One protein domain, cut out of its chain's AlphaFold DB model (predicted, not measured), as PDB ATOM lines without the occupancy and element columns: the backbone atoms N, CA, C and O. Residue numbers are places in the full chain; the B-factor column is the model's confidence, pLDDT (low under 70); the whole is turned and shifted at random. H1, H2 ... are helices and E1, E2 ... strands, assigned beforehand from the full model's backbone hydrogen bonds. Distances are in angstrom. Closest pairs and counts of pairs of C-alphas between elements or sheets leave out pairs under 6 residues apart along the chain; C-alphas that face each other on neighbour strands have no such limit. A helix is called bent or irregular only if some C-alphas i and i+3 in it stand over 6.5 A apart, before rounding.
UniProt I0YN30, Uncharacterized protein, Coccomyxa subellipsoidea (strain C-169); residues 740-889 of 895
ATOM      1  N   ALA A 740      10.271  24.542  24.120       89.81
ATOM      2  CA  ALA A 740      10.793  23.194  23.958       89.81
ATOM      3  C   ALA A 740      12.051  23.022  24.805       89.81
ATOM      4  O   ALA A 740      12.967  23.850  24.760       89.81
ATOM      5  N   VAL A 741      12.063  21.948  25.590       90.44
ATOM      6  CA  VAL A 741      13.206  21.537  26.400       90.44
ATOM      7  C   VAL A 741      14.034  20.556  25.594       90.44
ATOM      8  O   VAL A 741      13.509  19.539  25.133       90.44
ATOM      9  N   LEU A 742      15.319  20.869  25.426       87.62
ATOM     10  CA  LEU A 742      16.213  20.122  24.552       87.62
ATOM     11  C   LEU A 742      17.370  19.483  25.323       87.62
ATOM     12  O   LEU A 742      18.053  20.148  26.112       87.62
ATOM     13  N   ASP A 743      17.632  18.216  25.014       85.31
ATOM     14  CA  ASP A 743      18.852  17.512  25.389       85.31
ATOM     15  C   ASP A 743      19.883  17.600  24.257       85.31
ATOM     16  O   ASP A 743      19.615  17.213  23.121       85.31
ATOM     17  N   ALA A 744      21.069  18.119  24.573       74.69
ATOM     18  CA  ALA A 744      22.201  18.254  23.665       74.69
ATOM     19  C   ALA A 744      23.171  17.052  23.695       74.69
ATOM     20  O   ALA A 744      24.257  17.152  23.123       74.69
ATOM     21  N   THR A 745      22.845  15.937  24.372       63.03
ATOM     22  CA  THR A 745      23.699  14.734  24.364       63.03
ATOM     23  C   THR A 745      23.920  14.206  22.941       63.03
ATOM     24  O   THR A 745      22.945  13.815  22.292       63.03
ATOM     25  N   PRO A 746      25.173  14.093  22.469       50.97
ATOM     26  CA  PRO A 746      25.463  13.371  21.241       50.97
ATOM     27  C   PRO A 746      25.421  11.859  21.514       50.97
ATOM     28  O   PRO A 746      26.310  11.364  22.195       50.97
ATOM     29  N   GLU A 747      24.391  11.163  21.006       50.66
ATOM     30  CA  GLU A 747      24.387   9.771  20.480       50.66
ATOM     31  C   GLU A 747      23.037   9.033  20.608       50.66
ATOM     32  O   GLU A 747      22.126   9.409  21.352       50.66
ATOM     33  N   ASP A 748      22.918   7.973  19.804       46.59
ATOM     34  CA  ASP A 748      21.758   7.094  19.691       46.59
ATOM     35  C   ASP A 748      21.727   6.031  20.810       46.59
ATOM     36  O   ASP A 748      22.397   4.995  20.746       46.59
ATOM     37  N   GLU A 749      20.876   6.266  21.813       42.91
ATOM     38  CA  GLU A 749      20.606   5.338  22.924       42.91
ATOM     39  C   GLU A 749      20.085   3.955  22.484       42.91
ATOM     40  O   GLU A 749      20.090   3.034  23.298       42.91
ATOM     41  N   ARG A 750      19.622   3.768  21.236       40.72
ATOM     42  CA  ARG A 750      19.148   2.459  20.753       40.72
ATOM     43  C   ARG A 750      20.227   1.579  20.132       40.72
ATOM     44  O   ARG A 750      19.987   0.379  20.015       40.72
ATOM     45  N   THR A 751      21.367   2.130  19.712       45.03
ATOM     46  CA  THR A 751      22.386   1.362  18.966       45.03
ATOM     47  C   THR A 751      23.775   1.364  19.595       45.03
ATOM     48  O   THR A 751      24.559   0.466  19.287       45.03
ATOM     49  N   GLY A 752      24.095   2.314  20.483       37.28
ATOM     50  CA  GLY A 752      25.395   2.357  21.172       37.28
ATOM     51  C   GLY A 752      26.595   2.556  20.236       37.28
ATOM     52  O   GLY A 752      27.724   2.217  20.592       37.28
ATOM     53  N   LEU A 753      26.352   3.065  19.026       33.19
ATOM     54  CA  LEU A 753      27.375   3.398  18.044       33.19
ATOM     55  C   LEU A 753      27.679   4.892  18.098       33.19
ATOM     56  O   LEU A 753      26.764   5.713  18.024       33.19
ATOM     57  N   MET A 754      28.973   5.230  18.119       38.00
ATOM     58  CA  MET A 754      29.393   6.606  17.882       38.00
ATOM     59  C   MET A 754      28.854   7.072  16.536       38.00
ATOM     60  O   MET A 754      29.141   6.466  15.495       38.00
ATOM     61  N   LEU A 755      28.108   8.173  16.562       42.56
ATOM     62  CA  LEU A 755      27.756   8.895  15.353       42.56
ATOM     63  C   LEU A 755      29.067   9.315  14.676       42.56
ATOM     64  O   LEU A 755      29.864  10.067  15.238       42.56
ATOM     65  N   GLN A 756      29.323   8.767  13.484       37.31
ATOM     66  CA  GLN A 756      30.513   9.103  12.702       37.31
ATOM     67  C   GLN A 756      30.572  10.621  12.490       37.31
ATOM     68  O   GLN A 756      29.533  11.268  12.402       37.31
ATOM     69  N   ALA A 757      31.779  11.183  12.392       40.00
ATOM     70  CA  ALA A 757      32.040  12.625  12.518       40.00
ATOM     71  C   ALA A 757      31.366  13.559  11.476       40.00
ATOM     72  O   ALA A 757      31.554  14.770  11.564       40.00
ATOM     73  N   ASP A 758      30.585  13.015  10.536       44.47
ATOM     74  CA  ASP A 758      29.755  13.736   9.559       44.47
ATOM     75  C   ASP A 758      28.240  13.692   9.876       44.47
ATOM     76  O   ASP A 758      27.426  14.245   9.135       44.47
ATOM     77  N   ALA A 759      27.819  13.040  10.965       47.75
ATOM     78  CA  ALA A 759      26.427  13.040  11.403       47.75
ATOM     79  C   ALA A 759      26.057  14.373  12.074       47.75
ATOM     80  O   ALA A 759      26.750  14.852  12.974       47.75
ATOM     81  N   ALA A 760      24.940  14.964  11.648       54.00
ATOM     82  CA  ALA A 760      24.454  16.230  12.180       54.00
ATOM     83  C   ALA A 760      24.194  16.154  13.698       54.00
ATOM     84  O   ALA A 760      23.639  15.177  14.205       54.00
ATOM     85  N   VAL A 761      24.594  17.204  14.427       59.09
ATOM     86  CA  VAL A 761      24.318  17.316  15.867       59.09
ATOM     87  C   VAL A 761      22.812  17.473  16.058       59.09
ATOM     88  O   VAL A 761      22.226  18.457  15.600       59.09
ATOM     89  N   ARG A 762      22.213  16.499  16.746       69.88
ATOM     90  CA  ARG A 762      20.785  16.443  17.053       69.88
ATOM     91  C   ARG A 762      20.524  16.814  18.502       69.88
ATOM     92  O   ARG A 762      21.137  16.252  19.403       69.88
ATOM     93  N   PHE A 763      19.569  17.712  18.706       78.50
ATOM     94  CA  PHE A 763      19.065  18.092  20.021       78.50
ATOM     95  C   PHE A 763      17.709  17.426  20.244       78.50
ATOM     96  O   PHE A 763      16.762  17.719  19.519       78.50
ATOM     97  N   LEU A 764      17.595  16.514  21.205       80.44
ATOM     98  CA  LEU A 764      16.369  15.739  21.413       80.44
ATOM     99  C   LEU A 764      15.343  16.525  22.226       80.44
ATOM    100  O   LEU A 764      15.683  17.158  23.219       80.44
ATOM    101  N   HIS A 765      14.077  16.444  21.827       83.31
ATOM    102  CA  HIS A 765      12.962  17.033  22.559       83.31
ATOM    103  C   HIS A 765      12.584  16.170  23.767       83.31
ATOM    104  O   HIS A 765      12.160  15.023  23.608       83.31
ATOM    105  N   VAL A 766      12.690  16.731  24.973       83.31
ATOM    106  CA  VAL A 766      12.461  16.002  26.237       83.31
ATOM    107  C   VAL A 766      11.296  16.544  27.064       83.31
ATOM    108  O   VAL A 766      10.945  15.974  28.095       83.31
ATOM    109  N   GLY A 767      10.658  17.633  26.643       88.94
ATOM    110  CA  GLY A 767       9.536  18.169  27.399       88.94
ATOM    111  C   GLY A 767       9.052  19.534  26.957       88.94
ATOM    112  O   GLY A 767       9.708  20.258  26.207       88.94
ATOM    113  N   MET A 768       7.876  19.867  27.466       91.56
ATOM    114  CA  MET A 768       7.184  21.121  27.256       91.56
ATOM    115  C   MET A 768       7.229  21.951  28.533       91.56
ATOM    116  O   MET A 768       6.633  21.584  29.544       91.56
ATOM    117  N   LEU A 769       7.950  23.072  28.490       94.44
ATOM    118  CA  LEU A 769       7.973  24.032  29.585       94.44
ATOM    119  C   LEU A 769       6.871  25.075  29.372       94.44
ATOM    120  O   LEU A 769       6.829  25.746  28.340       94.44
ATOM    121  N   GLN A 770       5.989  25.219  30.356       95.69
ATOM    122  CA  GLN A 770       4.821  26.102  30.322       95.69
ATOM    123  C   GLN A 770       4.885  27.157  31.431       95.69
ATOM    124  O   GLN A 770       5.505  26.964  32.483       95.69
ATOM    125  N   HIS A 771       4.237  28.291  31.173       94.81
ATOM    126  CA  HIS A 771       4.304  29.491  32.003       94.81
ATOM    127  C   HIS A 771       3.015  29.699  32.804       94.81
ATOM    128  O   HIS A 771       1.970  29.157  32.460       94.81
ATOM    129  N   ASP A 772       3.085  30.507  33.861       95.19
ATOM    130  CA  ASP A 772       1.910  31.086  34.514       95.19
ATOM    131  C   ASP A 772       1.414  32.348  33.773       95.19
ATOM    132  O   ASP A 772       2.107  32.832  32.873       95.19
ATOM    133  N   PRO A 773       0.248  32.926  34.134       94.38
ATOM    134  CA  PRO A 773      -0.263  34.125  33.461       94.38
ATOM    135  C   PRO A 773       0.673  35.345  33.528       94.38
ATOM    136  O   PRO A 773       0.644  36.202  32.651       94.38
ATOM    137  N   ALA A 774       1.579  35.397  34.514       90.69
ATOM    138  CA  ALA A 774       2.610  36.429  34.631       90.69
ATOM    139  C   ALA A 774       3.877  36.122  33.799       90.69
ATOM    140  O   ALA A 774       4.935  36.725  34.036       90.69
ATOM    141  N   GLY A 775       3.810  35.160  32.875       89.31
ATOM    142  CA  GLY A 775       4.896  34.776  31.976       89.31
ATOM    143  C   GLY A 775       6.100  34.148  32.682       89.31
ATOM    144  O   GLY A 775       7.205  34.214  32.155       89.31
ATOM    145  N   ARG A 776       5.940  33.595  33.893       90.75
ATOM    146  CA  ARG A 776       7.023  32.898  34.613       90.75
ATOM    147  C   ARG A 776       6.940  31.406  34.352       90.75
ATOM    148  O   ARG A 776       5.844  30.857  34.398       90.75
ATOM    149  N   MET A 777       8.082  30.741  34.194       93.38
ATOM    150  CA  MET A 777       8.148  29.276  34.136       93.38
ATOM    151  C   MET A 777       7.420  28.655  35.342       93.38
ATOM    152  O   MET A 777       7.651  29.045  36.492       93.38
ATOM    153  N   ALA A 778       6.502  27.728  35.075       96.06
ATOM    154  CA  ALA A 778       5.586  27.183  36.075       96.06
ATOM    155  C   ALA A 778       5.541  25.653  36.064       96.06
ATOM    156  O   ALA A 778       5.509  25.054  37.138       96.06
ATOM    157  N   PHE A 779       5.599  25.032  34.885       97.56
ATOM    158  CA  PHE A 779       5.481  23.585  34.712       97.56
ATOM    159  C   PHE A 779       6.458  23.064  33.658       97.56
ATOM    160  O   PHE A 779       6.754  23.757  32.686       97.56
ATOM    161  N   LEU A 780       6.932  21.835  33.848       95.31
ATOM    162  CA  LEU A 780       7.674  21.036  32.882       95.31
ATOM    163  C   LEU A 780       6.916  19.723  32.654       95.31
ATOM    164  O   LEU A 780       7.082  18.749  33.393       95.31
ATOM    165  N   HIS A 781       6.097  19.697  31.608       93.38
ATOM    166  CA  HIS A 781       5.404  18.501  31.155       93.38
ATOM    167  C   HIS A 781       6.400  17.615  30.392       93.38
ATOM    168  O   HIS A 781       6.861  17.953  29.297       93.38
ATOM    169  N   ARG A 782       6.796  16.487  30.993       88.56
ATOM    170  CA  ARG A 782       7.797  15.564  30.431       88.56
ATOM    171  C   ARG A 782       7.177  14.698  29.336       88.56
ATOM    172  O   ARG A 782       6.592  13.650  29.592       88.56
ATOM    173  N   THR A 783       7.320  15.133  28.091       79.94
ATOM    174  CA  THR A 783       6.801  14.435  26.907       79.94
ATOM    175  C   THR A 783       7.877  13.581  26.230       79.94
ATOM    176  O   THR A 783       9.055  13.929  26.263       79.94
ATOM    177  N   ALA A 784       7.460  12.516  25.535       68.12
ATOM    178  CA  ALA A 784       8.322  11.655  24.716       68.12
ATOM    179  C   ALA A 784       9.614  11.196  25.422       68.12
ATOM    180  O   ALA A 784       9.542  10.405  26.363       68.12
ATOM    181  N   GLU A 785      10.785  11.667  24.980       73.06
ATOM    182  CA  GLU A 785      12.084  11.174  25.449       73.06
ATOM    183  C   GLU A 785      12.393  11.534  26.911       73.06
ATOM    184  O   GLU A 785      13.197  10.850  27.543       73.06
ATOM    185  N   GLY A 786      11.721  12.542  27.481       78.81
ATOM    186  CA  GLY A 786      11.868  12.918  28.893       78.81
ATOM    187  C   GLY A 786      10.960  12.166  29.871       78.81
ATOM    188  O   GLY A 786      10.919  12.524  31.049       78.81
ATOM    189  N   LYS A 787      10.212  11.139  29.449       81.81
ATOM    190  CA  LYS A 787       9.455  10.317  30.410       81.81
ATOM    191  C   LYS A 787      10.392   9.461  31.272       81.81
ATOM    192  O   LYS A 787      11.383   8.910  30.794       81.81
ATOM    193  N   PHE A 788      10.044   9.319  32.549       77.44
ATOM    194  CA  PHE A 788      10.721   8.474  33.533       77.44
ATOM    195  C   PHE A 788      10.309   7.015  33.309       77.44
ATOM    196  O   PHE A 788       9.497   6.444  34.038       77.44
ATOM    197  N   LEU A 789      10.839   6.419  32.242       72.12
ATOM    198  CA  LEU A 789      10.537   5.042  31.870       72.12
ATOM    199  C   LEU A 789      11.349   4.063  32.734       72.12
ATOM    200  O   LEU A 789      12.579   4.113  32.677       72.12
ATOM    201  N   PRO A 790      10.707   3.121  33.458       65.25
ATOM    202  CA  PRO A 790      11.378   2.089  34.252       65.25
ATOM    203  C   PRO A 790      12.553   1.399  33.548       65.25
ATOM    204  O   PRO A 790      13.547   1.080  34.187       65.25
ATOM    205  N   GLN A 791      12.442   1.191  32.234       64.06
ATOM    206  CA  GLN A 791      13.404   0.455  31.414       64.06
ATOM    207  C   GLN A 791      14.583   1.305  30.899       64.06
ATOM    208  O   GLN A 791      15.413   0.778  30.163       64.06
ATOM    209  N   ARG A 792      14.653   2.607  31.218       65.88
ATOM    210  CA  ARG A 792      15.780   3.478  30.842       65.88
ATOM    211  C   ARG A 792      16.786   3.594  31.984       65.88
ATOM    212  O   ARG A 792      16.455   4.123  33.043       65.88
ATOM    213  N   ASP A 793      18.027   3.195  31.707       56.72
ATOM    214  CA  ASP A 793      19.160   3.282  32.642       56.72
ATOM    215  C   ASP A 793      19.561   4.730  32.993       56.72
ATOM    216  O   ASP A 793      20.164   4.972  34.039       56.72
ATOM    217  N   SER A 794      19.219   5.704  32.140       61.00
ATOM    218  CA  SER A 794      19.507   7.130  32.333       61.00
ATOM    219  C   SER A 794      18.328   8.027  31.959       61.00
ATOM    220  O   SER A 794      17.530   7.715  31.075       61.00
ATOM    221  N   PHE A 795      18.237   9.177  32.628       71.12
ATOM    222  CA  PHE A 795      17.337  10.265  32.251       71.12
ATOM    223  C   PHE A 795      17.985  11.187  31.205       71.12
ATOM    224  O   PHE A 795      19.204  11.378  31.204       71.12
ATOM    225  N   ARG A 796      17.158  11.777  30.334       77.38
ATOM    226  CA  ARG A 796      17.573  12.761  29.329       77.38
ATOM    227  C   ARG A 796      17.722  14.146  29.941       77.38
ATOM    228  O   ARG A 796      16.815  14.631  30.606       77.38
ATOM    229  N   ARG A 797      18.857  14.795  29.711       79.06
ATOM    230  CA  ARG A 797      19.242  16.013  30.430       79.06
ATOM    231  C   ARG A 797      18.627  17.264  29.831       79.06
ATOM    232  O   ARG A 797      18.635  17.477  28.623       79.06
ATOM    233  N   PHE A 798      18.205  18.163  30.707       87.75
ATOM    234  CA  PHE A 798      17.768  19.496  30.326       87.75
ATOM    235  C   PHE A 798      18.996  20.394  30.073       87.75
ATOM    236  O   PHE A 798      19.593  20.935  31.002       87.75
ATOM    237  N   HIS A 799      19.365  20.570  28.798       87.19
ATOM    238  CA  HIS A 799      20.511  21.389  28.388       87.19
ATOM    239  C   HIS A 799      20.125  22.779  27.856       87.19
ATOM    240  O   HIS A 799      20.788  23.761  28.197       87.19
ATOM    241  N   LEU A 800      19.077  22.883  27.029       89.06
ATOM    242  CA  LEU A 800      18.669  24.135  26.373       89.06
ATOM    243  C   LEU A 800      17.148  24.348  26.425       89.06
ATOM    244  O   LEU A 800      16.376  23.389  26.427       89.06
ATOM    245  N   LEU A 801      16.734  25.616  26.396       90.88
ATOM    246  CA  LEU A 801      15.365  26.057  26.119       90.88
ATOM    247  C   LEU A 801      15.300  26.772  24.776       90.88
ATOM    248  O   LEU A 801      16.089  27.682  24.540       90.88
ATOM    249  N   THR A 802      14.302  26.474  23.947       90.31
ATOM    250  CA  THR A 802      13.895  27.419  22.892       90.31
ATOM    251  C   THR A 802      13.211  28.639  23.504       90.31
ATOM    252  O   THR A 802      12.698  28.572  24.623       90.31
ATOM    253  N   VAL A 803      13.103  29.734  22.748       88.50
ATOM    254  CA  VAL A 803      12.028  30.732  22.935       88.50
ATOM    255  C   VAL A 803      10.631  30.084  22.929       88.50
ATOM    256  O   VAL A 803      10.492  28.967  22.420       88.50
ATOM    257  N   PRO A 804       9.583  30.749  23.464       90.00
ATOM    258  CA  PRO A 804       8.203  30.295  23.314       90.00
ATOM    259  C   PRO A 804       7.871  30.039  21.844       90.00
ATOM    260  O   PRO A 804       8.152  30.874  20.980       90.00
ATOM    261  N   LEU A 805       7.301  28.872  21.554       86.06
ATOM    262  CA  LEU A 805       6.977  28.449  20.196       86.06
ATOM    263  C   LEU A 805       5.474  28.600  19.967       86.06
ATOM    264  O   LEU A 805       4.674  27.993  20.677       86.06
ATOM    265  N   SER A 806       5.087  29.384  18.960       81.25
ATOM    266  CA  SER A 806       3.724  29.325  18.420       81.25
ATOM    267  C   SER A 806       3.413  27.917  17.888       81.25
ATOM    268  O   SER A 806       4.347  27.206  17.497       81.25
ATOM    269  N   PRO A 807       2.129  27.521  17.796       79.25
ATOM    270  CA  PRO A 807       1.743  26.255  17.177       79.25
ATOM    271  C   PRO A 807       2.339  26.068  15.779       79.25
ATOM    272  O   PRO A 807       2.917  25.028  15.489       79.25
ATOM    273  N   THR A 808       2.327  27.113  14.944       77.38
ATOM    274  CA  THR A 808       2.911  27.090  13.593       77.38
ATOM    275  C   THR A 808       4.421  26.836  13.607       77.38
ATOM    276  O   THR A 808       4.918  26.031  12.817       77.38
ATOM    277  N   ARG A 809       5.173  27.480  14.515       81.31
ATOM    278  CA  ARG A 809       6.616  27.234  14.657       81.31
ATOM    279  C   ARG A 809       6.885  25.825  15.191       81.31
ATOM    280  O   ARG A 809       7.753  25.145  14.655       81.31
ATOM    281  N   ALA A 810       6.141  25.373  16.200       81.25
ATOM    282  CA  ALA A 810       6.281  24.031  16.764       81.25
ATOM    283  C   ALA A 810       5.928  22.926  15.748       81.25
ATOM    284  O   ALA A 810       6.654  21.940  15.642       81.25
ATOM    285  N   ALA A 811       4.889  23.114  14.932       76.38
ATOM    286  CA  ALA A 811       4.523  22.204  13.848       76.38
ATOM    287  C   ALA A 811       5.609  22.124  12.760       76.38
ATOM    288  O   ALA A 811       5.947  21.029  12.315       76.38
ATOM    289  N   ALA A 812       6.231  23.251  12.391       73.62
ATOM    290  CA  ALA A 812       7.356  23.284  11.446       73.62
ATOM    291  C   ALA A 812       8.633  22.578  11.960       73.62
ATOM    292  O   ALA A 812       9.556  22.335  11.184       73.62
ATOM    293  N   LEU A 813       8.692  22.269  13.259       70.81
ATOM    294  CA  LEU A 813       9.847  21.704  13.961       70.81
ATOM    295  C   LEU A 813       9.693  20.240  14.340       70.81
ATOM    296  O   LEU A 813      10.597  19.437  14.133       70.81
ATOM    297  N   LEU A 814       8.555  19.926  14.949       68.88
ATOM    298  CA  LEU A 814       8.231  18.617  15.503       68.88
ATOM    299  C   LEU A 814       7.410  17.780  14.500       68.88
ATOM    300  O   LEU A 814       7.190  16.586  14.712       68.88
ATOM    301  N   GLY A 815       6.944  18.398  13.407       55.97
ATOM    302  CA  GLY A 815       6.120  17.785  12.368       55.97
ATOM    303  C   GLY A 815       6.907  16.994  11.318       55.97
ATOM    304  O   GLY A 815       8.014  17.348  10.923       55.97
ATOM    305  N   GLY A 816       6.298  15.907  10.836       48.06
ATOM    306  CA  GLY A 816       6.828  15.031   9.783       48.06
ATOM    307  C   GLY A 816       7.057  13.600  10.271       48.06
ATOM    308  O   GLY A 816       6.436  12.669   9.766       48.06
ATOM    309  N   LEU A 817       7.892  13.418  11.298       44.69
ATOM    310  CA  LEU A 817       8.232  12.107  11.871       44.69
ATOM    311  C   LEU A 817       8.262  12.167  13.408       44.69
ATOM    312  O   LEU A 817       9.319  12.181  14.034       44.69
ATOM    313  N   HIS A 818       7.078  12.080  14.019       48.19
ATOM    314  CA  HIS A 818       6.837  12.027  15.476       48.19
ATOM    315  C   HIS A 818       7.639  10.952  16.249       48.19
ATOM    316  O   HIS A 818       7.620  10.928  17.476       48.19
ATOM    317  N   LYS A 819       8.326  10.039  15.550       40.72
ATOM    318  CA  LYS A 819       9.160   8.966  16.118       40.72
ATOM    319  C   LYS A 819      10.600   9.402  16.425       40.72
ATOM    320  O   LYS A 819      11.319   8.647  17.069       40.72
ATOM    321  N   HIS A 820      11.015  10.585  15.964       50.25
ATOM    322  CA  HIS A 820      12.358  11.138  16.156       50.25
ATOM    323  C   HIS A 820      12.272  12.643  16.450       50.25
ATOM    324  O   HIS A 820      12.749  13.458  15.666       50.25
ATOM    325  N   MET A 821      11.619  13.019  17.555       64.19
ATOM    326  CA  MET A 821      11.468  14.429  17.934       64.19
ATOM    327  C   MET A 821      12.813  15.024  18.366       64.19
ATOM    328  O   MET A 821      13.201  14.954  19.532       64.19
ATOM    329  N   GLY A 822      13.531  15.603  17.410       67.38
ATOM    330  CA  GLY A 822      14.799  16.274  17.633       67.38
ATOM    331  C   GLY A 822      15.085  17.316  16.558       67.38
ATOM    332  O   GLY A 822      14.584  17.231  15.440       67.38
ATOM    333  N   TYR A 823      15.887  18.302  16.930       74.25
ATOM    334  CA  TYR A 823      16.236  19.466  16.132       74.25
ATOM    335  C   TYR A 823      17.630  19.253  15.551       74.25
ATOM    336  O   TYR A 823      18.555  18.885  16.277       74.25
ATOM    337  N   GLU A 824      17.798  19.517  14.262       75.88
ATOM    338  CA  GLU A 824      19.105  19.511  13.612       75.88
ATOM    339  C   GLU A 824      19.856  20.820  13.908       75.88
ATOM    340  O   GLU A 824      19.253  21.887  14.040       75.88
ATOM    341  N   ALA A 825      21.190  20.770  13.963       75.25
ATOM    342  CA  ALA A 825      22.033  21.902  14.365       75.25
ATOM    343  C   ALA A 825      21.748  23.236  13.646       75.25
ATOM    344  O   ALA A 825      21.847  24.295  14.260       75.25
ATOM    345  N   PHE A 826      21.376  23.204  12.361       78.31
ATOM    346  CA  PHE A 826      21.081  24.409  11.575       78.31
ATOM    347  C   PHE A 826      19.758  25.095  11.963       78.31
ATOM    348  O   PHE A 826      19.519  26.234  11.568       78.31
ATOM    349  N   GLN A 827      18.885  24.414  12.711       81.38
ATOM    350  CA  GLN A 827      17.616  24.957  13.200       81.38
ATOM    351  C   GLN A 827      17.791  25.737  14.511       81.38
ATOM    352  O   GLN A 827      16.837  26.359  14.972       81.38
ATOM    353  N   ILE A 828      18.987  25.726  15.107       84.62
ATOM    354  CA  ILE A 828      19.276  26.263  16.440       84.62
ATOM    355  C   ILE A 828      20.151  27.517  16.341       84.62
ATOM    356  O   ILE A 828      21.197  27.515  15.694       84.62
ATOM    357  N   ASP A 829      19.736  28.586  17.018       87.56
ATOM    358  CA  ASP A 829      20.429  29.870  17.070       87.56
ATOM    359  C   ASP A 829      20.929  30.173  18.487       87.56
ATOM    360  O   ASP A 829      20.179  30.582  19.376       87.56
ATOM    361  N   PHE A 830      22.232  30.000  18.693       83.25
ATOM    362  CA  PHE A 830      22.913  30.438  19.912       83.25
ATOM    363  C   PHE A 830      23.348  31.908  19.856       83.25
ATOM    364  O   PHE A 830      23.693  32.480  20.891       83.25
ATOM    365  N   GLN A 831      23.403  32.505  18.663       85.06
ATOM    366  CA  GLN A 831      23.947  33.838  18.453       85.06
ATOM    367  C   GLN A 831      22.925  34.914  18.817       85.06
ATOM    368  O   GLN A 831      23.265  35.809  19.584       85.06
ATOM    369  N   THR A 832      21.667  34.787  18.381       85.69
ATOM    370  CA  THR A 832      20.604  35.735  18.765       85.69
ATOM    371  C   THR A 832      20.446  35.838  20.285       85.69
ATOM    372  O   THR A 832      20.202  36.927  20.792       85.69
ATOM    373  N   TYR A 833      20.632  34.744  21.039       84.69
ATOM    374  CA  TYR A 833      20.651  34.830  22.503       84.69
ATOM    375  C   TYR A 833      21.918  35.511  23.038       84.69
ATOM    376  O   TYR A 833      21.822  36.473  23.795       84.69
ATOM    377  N   ARG A 834      23.101  35.036  22.626       84.31
ATOM    378  CA  ARG A 834      24.402  35.515  23.124       84.31
ATOM    379  C   ARG A 834      24.653  36.999  22.857       84.31
ATOM    380  O   ARG A 834      25.245  37.669  23.699       84.31
ATOM    381  N   ASP A 835      24.239  37.480  21.691       87.88
ATOM    382  CA  ASP A 835      24.524  38.836  21.224       87.88
ATOM    383  C   ASP A 835      23.430  39.836  21.652       87.88
ATOM    384  O   ASP A 835      23.604  41.046  21.488       87.88
ATOM    385  N   CYS A 836      22.305  39.372  22.218       83.38
ATOM    386  CA  CYS A 836      21.252  40.277  22.665       83.38
ATOM    387  C   CYS A 836      21.650  40.996  23.971       83.38
ATOM    388  O   CYS A 836      22.066  40.352  24.934       83.38
ATOM    389  N   PRO A 837      21.482  42.331  24.069       81.19
ATOM    390  CA  PRO A 837      21.962  43.126  25.208       81.19
ATOM    391  C   PRO A 837      21.190  42.915  26.526       81.19
ATOM    392  O   PRO A 837      21.374  43.681  27.474       81.19
ATOM    393  N   VAL A 838      20.289  41.931  26.595       79.38
ATOM    394  CA  VAL A 838      19.326  41.754  27.686       79.38
ATOM    395  C   VAL A 838      19.250  40.288  28.100       79.38
ATOM    396  O   VAL A 838      18.732  39.449  27.372       79.38
ATOM    397  N   ALA A 839      19.715  40.008  29.318       69.19
ATOM    398  CA  ALA A 839      19.599  38.696  29.958       69.19
ATOM    399  C   ALA A 839      18.199  38.422  30.555       69.19
ATOM    400  O   ALA A 839      17.908  37.295  30.947       69.19
ATOM    401  N   ASP A 840      17.333  39.439  30.649       74.06
ATOM    402  CA  ASP A 840      15.960  39.308  31.150       74.06
ATOM    403  C   ASP A 840      15.064  38.619  30.108       74.06
ATOM    404  O   ASP A 840      14.779  39.171  29.045       74.06
ATOM    405  N   GLU A 841      14.593  37.419  30.442       67.44
ATOM    406  CA  GLU A 841      13.755  36.574  29.589       67.44
ATOM    407  C   GLU A 841      12.459  37.254  29.111       67.44
ATOM    408  O   GLU A 841      12.061  37.083  27.959       67.44
ATOM    409  N   ARG A 842      11.800  38.042  29.971       67.19
ATOM    410  CA  ARG A 842      10.517  38.682  29.639       67.19
ATOM    411  C   ARG A 842      10.694  39.764  28.587       67.19
ATOM    412  O   ARG A 842       9.806  39.977  27.769       67.19
ATOM    413  N   LYS A 843      11.844  40.435  28.615       78.50
ATOM    414  CA  LYS A 843      12.208  41.489  27.664       78.50
ATOM    415  C   LYS A 843      12.996  40.975  26.462       78.50
ATOM    416  O   LYS A 843      13.103  41.695  25.477       78.50
ATOM    417  N   PHE A 844      13.526  39.753  26.525       83.25
ATOM    418  CA  PHE A 844      14.298  39.127  25.453       83.25
ATOM    419  C   PHE A 844      13.536  39.153  24.119       83.25
ATOM    420  O   PHE A 844      14.014  39.719  23.141       83.25
ATOM    421  N   LEU A 845      12.309  38.630  24.079       82.00
ATOM    422  CA  LEU A 845      11.530  38.561  22.835       82.00
ATOM    423  C   LEU A 845      11.264  39.946  22.224       82.00
ATOM    424  O   LEU A 845      11.437  40.131  21.021       82.00
ATOM    425  N   GLU A 846      10.896  40.915  23.063       81.38
ATOM    426  CA  GLU A 846      10.607  42.295  22.664       81.38
ATOM    427  C   GLU A 846      11.865  43.017  22.152       81.38
ATOM    428  O   GLU A 846      11.863  43.582  21.060       81.38
ATOM    429  N   ILE A 847      12.962  42.976  22.916       85.50
ATOM    430  CA  ILE A 847      14.164  43.780  22.651       85.50
ATOM    431  C   ILE A 847      15.042  43.170  21.555       85.50
ATOM    432  O   ILE A 847      15.616  43.917  20.763       85.50
ATOM    433  N   CYS A 848      15.123  41.841  21.456       83.56
ATOM    434  CA  CYS A 848      15.833  41.184  20.357       83.56
ATOM    435  C   CYS A 848      14.963  41.074  19.081       83.56
ATOM    436  O   CYS A 848      15.418  40.517  18.085       83.56
ATOM    437  N   GLY A 849      13.719  41.583  19.090       82.38
ATOM    438  CA  GLY A 849      12.823  41.611  17.926       82.38
ATOM    439  C   GLY A 849      12.362  40.228  17.445       82.38
ATOM    440  O   GLY A 849      12.167  40.024  16.246       82.38
ATOM    441  N   ILE A 850      12.230  39.262  18.357       82.94
ATOM    442  CA  ILE A 850      11.942  37.864  18.019       82.94
ATOM    443  C   ILE A 850      10.436  37.670  17.877       82.94
ATOM    444  O   ILE A 850       9.715  37.449  18.850       82.94
ATOM    445  N   ASP A 851       9.972  37.674  16.633       80.56
ATOM    446  CA  ASP A 851       8.635  37.204  16.292       80.56
ATOM    447  C   ASP A 851       8.516  35.694  16.581       80.56
ATOM    448  O   ASP A 851       9.207  34.869  15.973       80.56
ATOM    449  N   VAL A 852       7.644  35.334  17.527       76.81
ATOM    450  CA  VAL A 852       7.333  33.947  17.919       76.81
ATOM    451  C   VAL A 852       6.324  33.262  16.987       76.81
ATOM    452  O   VAL A 852       6.240  32.032  16.993       76.81
ATOM    453  N   SER A 853       5.584  34.022  16.172       75.56
ATOM    454  CA  SER A 853       4.616  33.504  15.191       75.56
ATOM    455  C   SER A 853       5.295  33.017  13.904       75.56
ATOM    456  O   SER A 853       4.891  32.009  13.327       75.56
ATOM    457  N   SER A 854       6.385  33.674  13.492       76.69
ATOM    458  CA  SER A 854       7.149  33.330  12.288       76.69
ATOM    459  C   SER A 854       7.655  31.871  12.292       76.69
ATOM    460  O   SER A 854       8.422  31.491  13.182       76.69
ATOM    461  N   PRO A 855       7.362  31.057  11.260       72.75
ATOM    462  CA  PRO A 855       7.868  29.683  11.138       72.75
ATOM    463  C   PRO A 855       9.330  29.599  10.651       72.75
ATOM    464  O   PRO A 855       9.784  28.532  10.245       72.75
ATOM    465  N   LYS A 856      10.074  30.714  10.618       76.06
ATOM    466  CA  LYS A 856      11.448  30.757  10.091       76.06
ATOM    467  C   LYS A 856      12.472  30.167  11.068       76.06
ATOM    468  O   LYS A 856      12.360  30.341  12.279       76.06
ATOM    469  N   PHE A 857      13.506  29.552  10.497       77.31
ATOM    470  CA  PHE A 857      14.743  29.145  11.171       77.31
ATOM    471  C   PHE A 857      15.842  30.207  10.995       77.31
ATOM    472  O   PHE A 857      15.779  30.970  10.024       77.31
ATOM    473  N   PRO A 858      16.877  30.225  11.857       84.56
ATOM    474  CA  PRO A 858      17.077  29.379  13.043       84.56
ATOM    475  C   PRO A 858      16.324  29.902  14.287       84.56
ATOM    476  O   PRO A 858      15.759  30.993  14.267       84.56
ATOM    477  N   ILE A 859      16.260  29.102  15.355       87.12
ATOM    478  CA  ILE A 859      15.472  29.395  16.566       87.12
ATOM    479  C   ILE A 859      16.375  29.791  17.724       87.12
ATOM    480  O   ILE A 859      17.206  28.976  18.130       87.12
ATOM    481  N   PRO A 860      16.166  30.974  18.327       89.19
ATOM    482  CA  PRO A 860      16.911  31.389  19.505       89.19
ATOM    483  C   PRO A 860      16.744  30.397  20.662       89.19
ATOM    484  O   PRO A 860      15.620  30.102  21.087       89.19
ATOM    485  N   VAL A 861      17.874  29.902  21.169       88.44
ATOM    486  CA  VAL A 861      17.944  29.028  22.347       88.44
ATOM    487  C   VAL A 861      18.738  29.660  23.481       88.44
ATOM    488  O   VAL A 861      19.694  30.402  23.265       88.44
ATOM    489  N   GLN A 862      18.354  29.316  24.704       88.69
ATOM    490  CA  GLN A 862      18.955  29.775  25.949       88.69
ATOM    491  C   GLN A 862      19.524  28.558  26.706       88.69
ATOM    492  O   GLN A 862      18.831  27.539  26.804       88.69
ATOM    493  N   PRO A 863      20.754  28.618  27.243       88.81
ATOM    494  CA  PRO A 863      21.271  27.623  28.176       88.81
ATOM    495  C   PRO A 863      20.336  27.425  29.371       88.81
ATOM    496  O   PRO A 863      19.946  28.381  30.036       88.81
ATOM    497  N   ALA A 864      20.021  26.174  29.704       89.38
ATOM    498  CA  ALA A 864      19.202  25.868  30.879       89.38
ATOM    499  C   ALA A 864      19.870  26.334  32.191       89.38
ATOM    500  O   ALA A 864      19.196  26.736  33.138       89.38
ATOM    501  N   ALA A 865      21.208  26.357  32.215       88.19
ATOM    502  CA  ALA A 865      22.022  26.841  33.328       88.19
ATOM    503  C   ALA A 865      21.770  28.316  33.704       88.19
ATOM    504  O   ALA A 865      22.009  28.684  34.854       88.19
ATOM    505  N   ASP A 866      21.238  29.131  32.786       87.19
ATOM    506  CA  ASP A 866      20.906  30.538  33.044       87.19
ATOM    507  C   ASP A 866      19.619  30.690  33.889       87.19
ATOM    508  O   ASP A 866      19.294  31.783  34.352       87.19
ATOM    509  N   PHE A 867      18.922  29.578  34.170       90.00
ATOM    510  CA  PHE A 867      17.715  29.500  34.998       90.00
ATOM    511  C   PHE A 867      17.959  28.668  36.276       90.00
ATOM    512  O   PHE A 867      17.369  27.595  36.452       90.00
ATOM    513  N   PRO A 868      18.816  29.125  37.211       91.06
ATOM    514  CA  PRO A 868      19.282  28.315  38.342       91.06
ATOM    515  C   PRO A 868      18.163  27.860  39.294       91.06
ATOM    516  O   PRO A 868      18.257  26.774  39.865       91.06
ATOM    517  N   ASP A 869      17.090  28.642  39.451       90.38
ATOM    518  CA  ASP A 869      15.929  28.248  40.260       90.38
ATOM    519  C   ASP A 869      15.151  27.076  39.643       90.38
ATOM    520  O   ASP A 869      14.744  26.166  40.367       90.38
ATOM    521  N   VAL A 870      14.999  27.074  38.315       91.94
ATOM    522  CA  VAL A 870      14.368  25.987  37.550       91.94
ATOM    523  C   VAL A 870      15.253  24.748  37.600       91.94
ATOM    524  O   VAL A 870      14.789  23.674  37.977       91.94
ATOM    525  N   MET A 871      16.552  24.902  37.326       92.94
ATOM    526  CA  MET A 871      17.492  23.781  37.345       92.94
ATOM    527  C   MET A 871      17.654  23.164  38.736       92.94
ATOM    528  O   MET A 871      17.786  21.951  38.839       92.94
ATOM    529  N   ARG A 872      17.555  23.938  39.826       94.31
ATOM    530  CA  ARG A 872      17.505  23.380  41.192       94.31
ATOM    531  C   ARG A 872      16.333  22.407  41.374       94.31
ATOM    532  O   ARG A 872      16.509  21.364  42.001       94.31
ATOM    533  N   VAL A 873      15.157  22.748  40.847       94.31
ATOM    534  CA  VAL A 873      13.955  21.903  40.930       94.31
ATOM    535  C   VAL A 873      14.091  20.667  40.038       94.31
ATOM    536  O   VAL A 873      13.832  19.553  40.494       94.31
ATOM    537  N   VAL A 874      14.566  20.851  38.804       91.81
ATOM    538  CA  VAL A 874      14.820  19.762  37.848       91.81
ATOM    539  C   VAL A 874      15.838  18.772  38.421       91.81
ATOM    540  O   VAL A 874      15.497  17.605  38.582       91.81
ATOM    541  N   HIS A 875      17.016  19.227  38.860       91.69
ATOM    542  CA  HIS A 875      18.049  18.365  39.449       91.69
ATOM    543  C   HIS A 875      17.565  17.599  40.697       91.69
ATOM    544  O   HIS A 875      18.009  16.478  40.936       91.69
ATOM    545  N   ARG A 876      16.648  18.155  41.509       91.50
ATOM    546  CA  ARG A 876      16.042  17.406  42.630       91.50
ATOM    547  C   ARG A 876      15.097  16.311  42.131       91.50
ATOM    548  O   ARG A 876      15.111  15.220  42.692       91.50
ATOM    549  N   CYS A 877      14.319  16.573  41.082       89.94
ATOM    550  CA  CYS A 877      13.478  15.555  40.446       89.94
ATOM    551  C   CYS A 877      14.320  14.430  39.814       89.94
ATOM    552  O   CYS A 877      14.007  13.254  39.987       89.94
ATOM    553  N   GLU A 878      15.416  14.790  39.139       86.38
ATOM    554  CA  GLU A 878      16.388  13.855  38.557       86.38
ATOM    555  C   GLU A 878      17.052  12.984  39.629       86.38
ATOM    556  O   GLU A 878      17.052  11.761  39.514       86.38
ATOM    557  N   ALA A 879      17.565  13.594  40.705       86.88
ATOM    558  CA  ALA A 879      18.214  12.872  41.798       86.88
ATOM    559  C   ALA A 879      17.265  11.887  42.502       86.88
ATOM    560  O   ALA A 879      17.688  10.793  42.883       86.88
ATOM    561  N   GLU A 880      15.984  12.247  42.644       86.12
ATOM    562  CA  GLU A 880      14.961  11.347  43.178       86.12
ATOM    563  C   GLU A 880      14.702  10.176  42.220       86.12
ATOM    564  O   GLU A 880      14.701   9.021  42.639       86.12
ATOM    565  N   TYR A 881      14.570  10.440  40.917       81.69
ATOM    566  CA  TYR A 881      14.415   9.384  39.915       81.69
ATOM    567  C   TYR A 881      15.619   8.432  39.867       81.69
ATOM    568  O   TYR A 881      15.437   7.215  39.882       81.69
ATOM    569  N   GLU A 882      16.849   8.950  39.894       82.06
ATOM    570  CA  GLU A 882      18.061   8.127  39.982       82.06
ATOM    571  C   GLU A 882      18.132   7.304  41.275       82.06
ATOM    572  O   GLU A 882      18.706   6.210  41.280       82.06
ATOM    573  N   PHE A 883      17.618   7.832  42.389       82.25
ATOM    574  CA  PHE A 883      17.529   7.097  43.647       82.25
ATOM    575  C   PHE A 883      16.551   5.926  43.513       82.25
ATOM    576  O   PHE A 883      16.925   4.792  43.813       82.25
ATOM    577  N   LEU A 884      15.347   6.171  42.988       78.12
ATOM    578  CA  LEU A 884      14.341   5.137  42.734       78.12
ATOM    579  C   LEU A 884      14.865   4.067  41.761       78.12
ATOM    580  O   LEU A 884      14.770   2.871  42.041       78.12
ATOM    581  N   GLN A 885      15.498   4.490  40.664       76.38
ATOM    582  CA  GLN A 885      16.128   3.603  39.685       76.38
ATOM    583  C   GLN A 885      17.207   2.720  40.324       76.38
ATOM    584  O   GLN A 885      17.137   1.495  40.235       76.38
ATOM    585  N   ARG A 886      18.159   3.298  41.067       79.44
ATOM    586  CA  ARG A 886      19.203   2.517  41.757       79.44
ATOM    587  C   ARG A 886      18.651   1.600  42.846       79.44
ATOM    588  O   ARG A 886      19.192   0.514  43.057       79.44
ATOM    589  N   ARG A 887      17.612   2.031  43.566       76.06
ATOM    590  CA  ARG A 887      17.081   1.317  44.734       76.06
ATOM    591  C   ARG A 887      16.113   0.190  44.371       76.06
ATOM    592  O   ARG A 887      16.042  -0.774  45.138       76.06
ATOM    593  N   TYR A 888      15.404   0.307  43.246       72.50
ATOM    594  CA  TYR A 888      14.314  -0.599  42.863       72.50
ATOM    595  C   TYR A 888      14.366  -1.099  41.397       72.50
ATOM    596  O   TYR A 888      13.573  -1.957  41.024       72.50
ATOM    597  N   LYS A 889      15.342  -0.658  40.582       68.88
ATOM    598  CA  LYS A 889      15.479  -0.970  39.139       68.88
ATOM    599  C   LYS A 889      14.283  -0.524  38.293       68.88
ATOM    600  O   LYS A 889      13.750  -1.289  37.492       68.88
TER     601      LYS A 889
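This is residues 740 to 889 of the 895 residues of an uncharacterized protein of Coccomyxa subellipsoidea (strain C-169) (UniProt I0YN30). A strongly twisted sheet of six mostly short strands makes the core, built around the long, bent strand E2 with E1 beside it, and three short helices, H1, H2 and H3, sit around its rim. The long straight helix H4 passes one border of the sheet, near E3, and only its first part comes near the strands, while two long loops, residues 744 to 761 and 782 to 799, link strands of the sheet. The printed part has 150 residues with four named helices and six named strands; along the chain come E1, E2, E3 and E4, then H1, then E5, then H2 and H3, then E6, and last H4; the sheet is branched, with the antiparallel neighbour pairs E1 and E2, E1 and E4, E2 and E3, E2 and E5, and E4 and E6. The class is mixed, helices and strands, though under half of the residues are in named elements. The whole is compact, with a radius of gyration of the C-alphas of 16.1 A and spans of 48 by 37 by 25 A.

Start at E2, residues 762 to 771, which bends by 58 degrees at residue 766. On one side of it you find E1, residues 740 to 743, antiparallel at 142 degrees, with N 741 and O 767 at 3.0 A. On the other side are E3, residues 777 to 781, where N 768 and O 781 are 2.8 A apart, and E5, residues 822 to 824, where N 763 and O 823 are 2.9 A apart. The pairing is staggered: E5 pairs with residues 762 to 764 of E2, E1 with 764 to 768 and E3 with 768 to 771. On the other side of E1 from E2 look for E4, residues 800 to 804, with N 742 and O 800 at 2.9 A; E1 lies on one side of E4, and on the other side lies the edge strand E6, residues 859 to 863, with N 862 and O 801 at 2.8 A. E1, E2 and E3 form a meander, each strand the antiparallel neighbour of the one before, and with E4, the antiparallel neighbour of E1, a Greek key. H1, residues 807 to 814, is on the sheet at a height of 8.8 A, over none of its strands; its closest C-alpha to E5 is that of Leu 813, 7.1 A from that of Tyr 823. H2, residues 831 to 834, is on the sheet too, and its closest C-alphas to E6 are those of Thr 832 and Pro 860, 5.8 A apart. H3, residues 841 to 847, only grazes the sheet with residues 841 to 845, and H4, residues 868 to 888, only grazes it with residues 869 to 874. The four helices touch no helix. In H1 and H4 every O i to N i+4 pair is within hydrogen-bond range; in H3 1 of 3 is, beside 3 of 4 O i to N i+3 pairs, and H2 is too short for an O i to N i+4 pair.

Find C-alpha 740 at (10.793, 23.194, 23.958), where E1 begins its 10.0 A. E2 runs 25.8 A to C-alpha 771 at (4.304, 29.491, 32.003). E3 spans 11.5 A, E4 12.5 A, H1 10.2 A, E5 6.7 A and H2 5.0 A. H3 spans 10.0 A and is irregular, but only just: C-alphas 842 and 845 are 6.9 A apart. E6 spans 13.1 A, and H4 runs 29.7 A to C-alpha 888 at (14.314, -0.599, 42.863).

The two C-alphas farthest apart, of Gly 849 and Tyr 888, are 49.0 A apart. The printed part has no cut. The links E1 to E2, E3 to E4 and H3 to E6 are long. Mean pLDDT of the printed part is 76.8; 37 residues are under 70, among them 745 to 762 and 814 to 822.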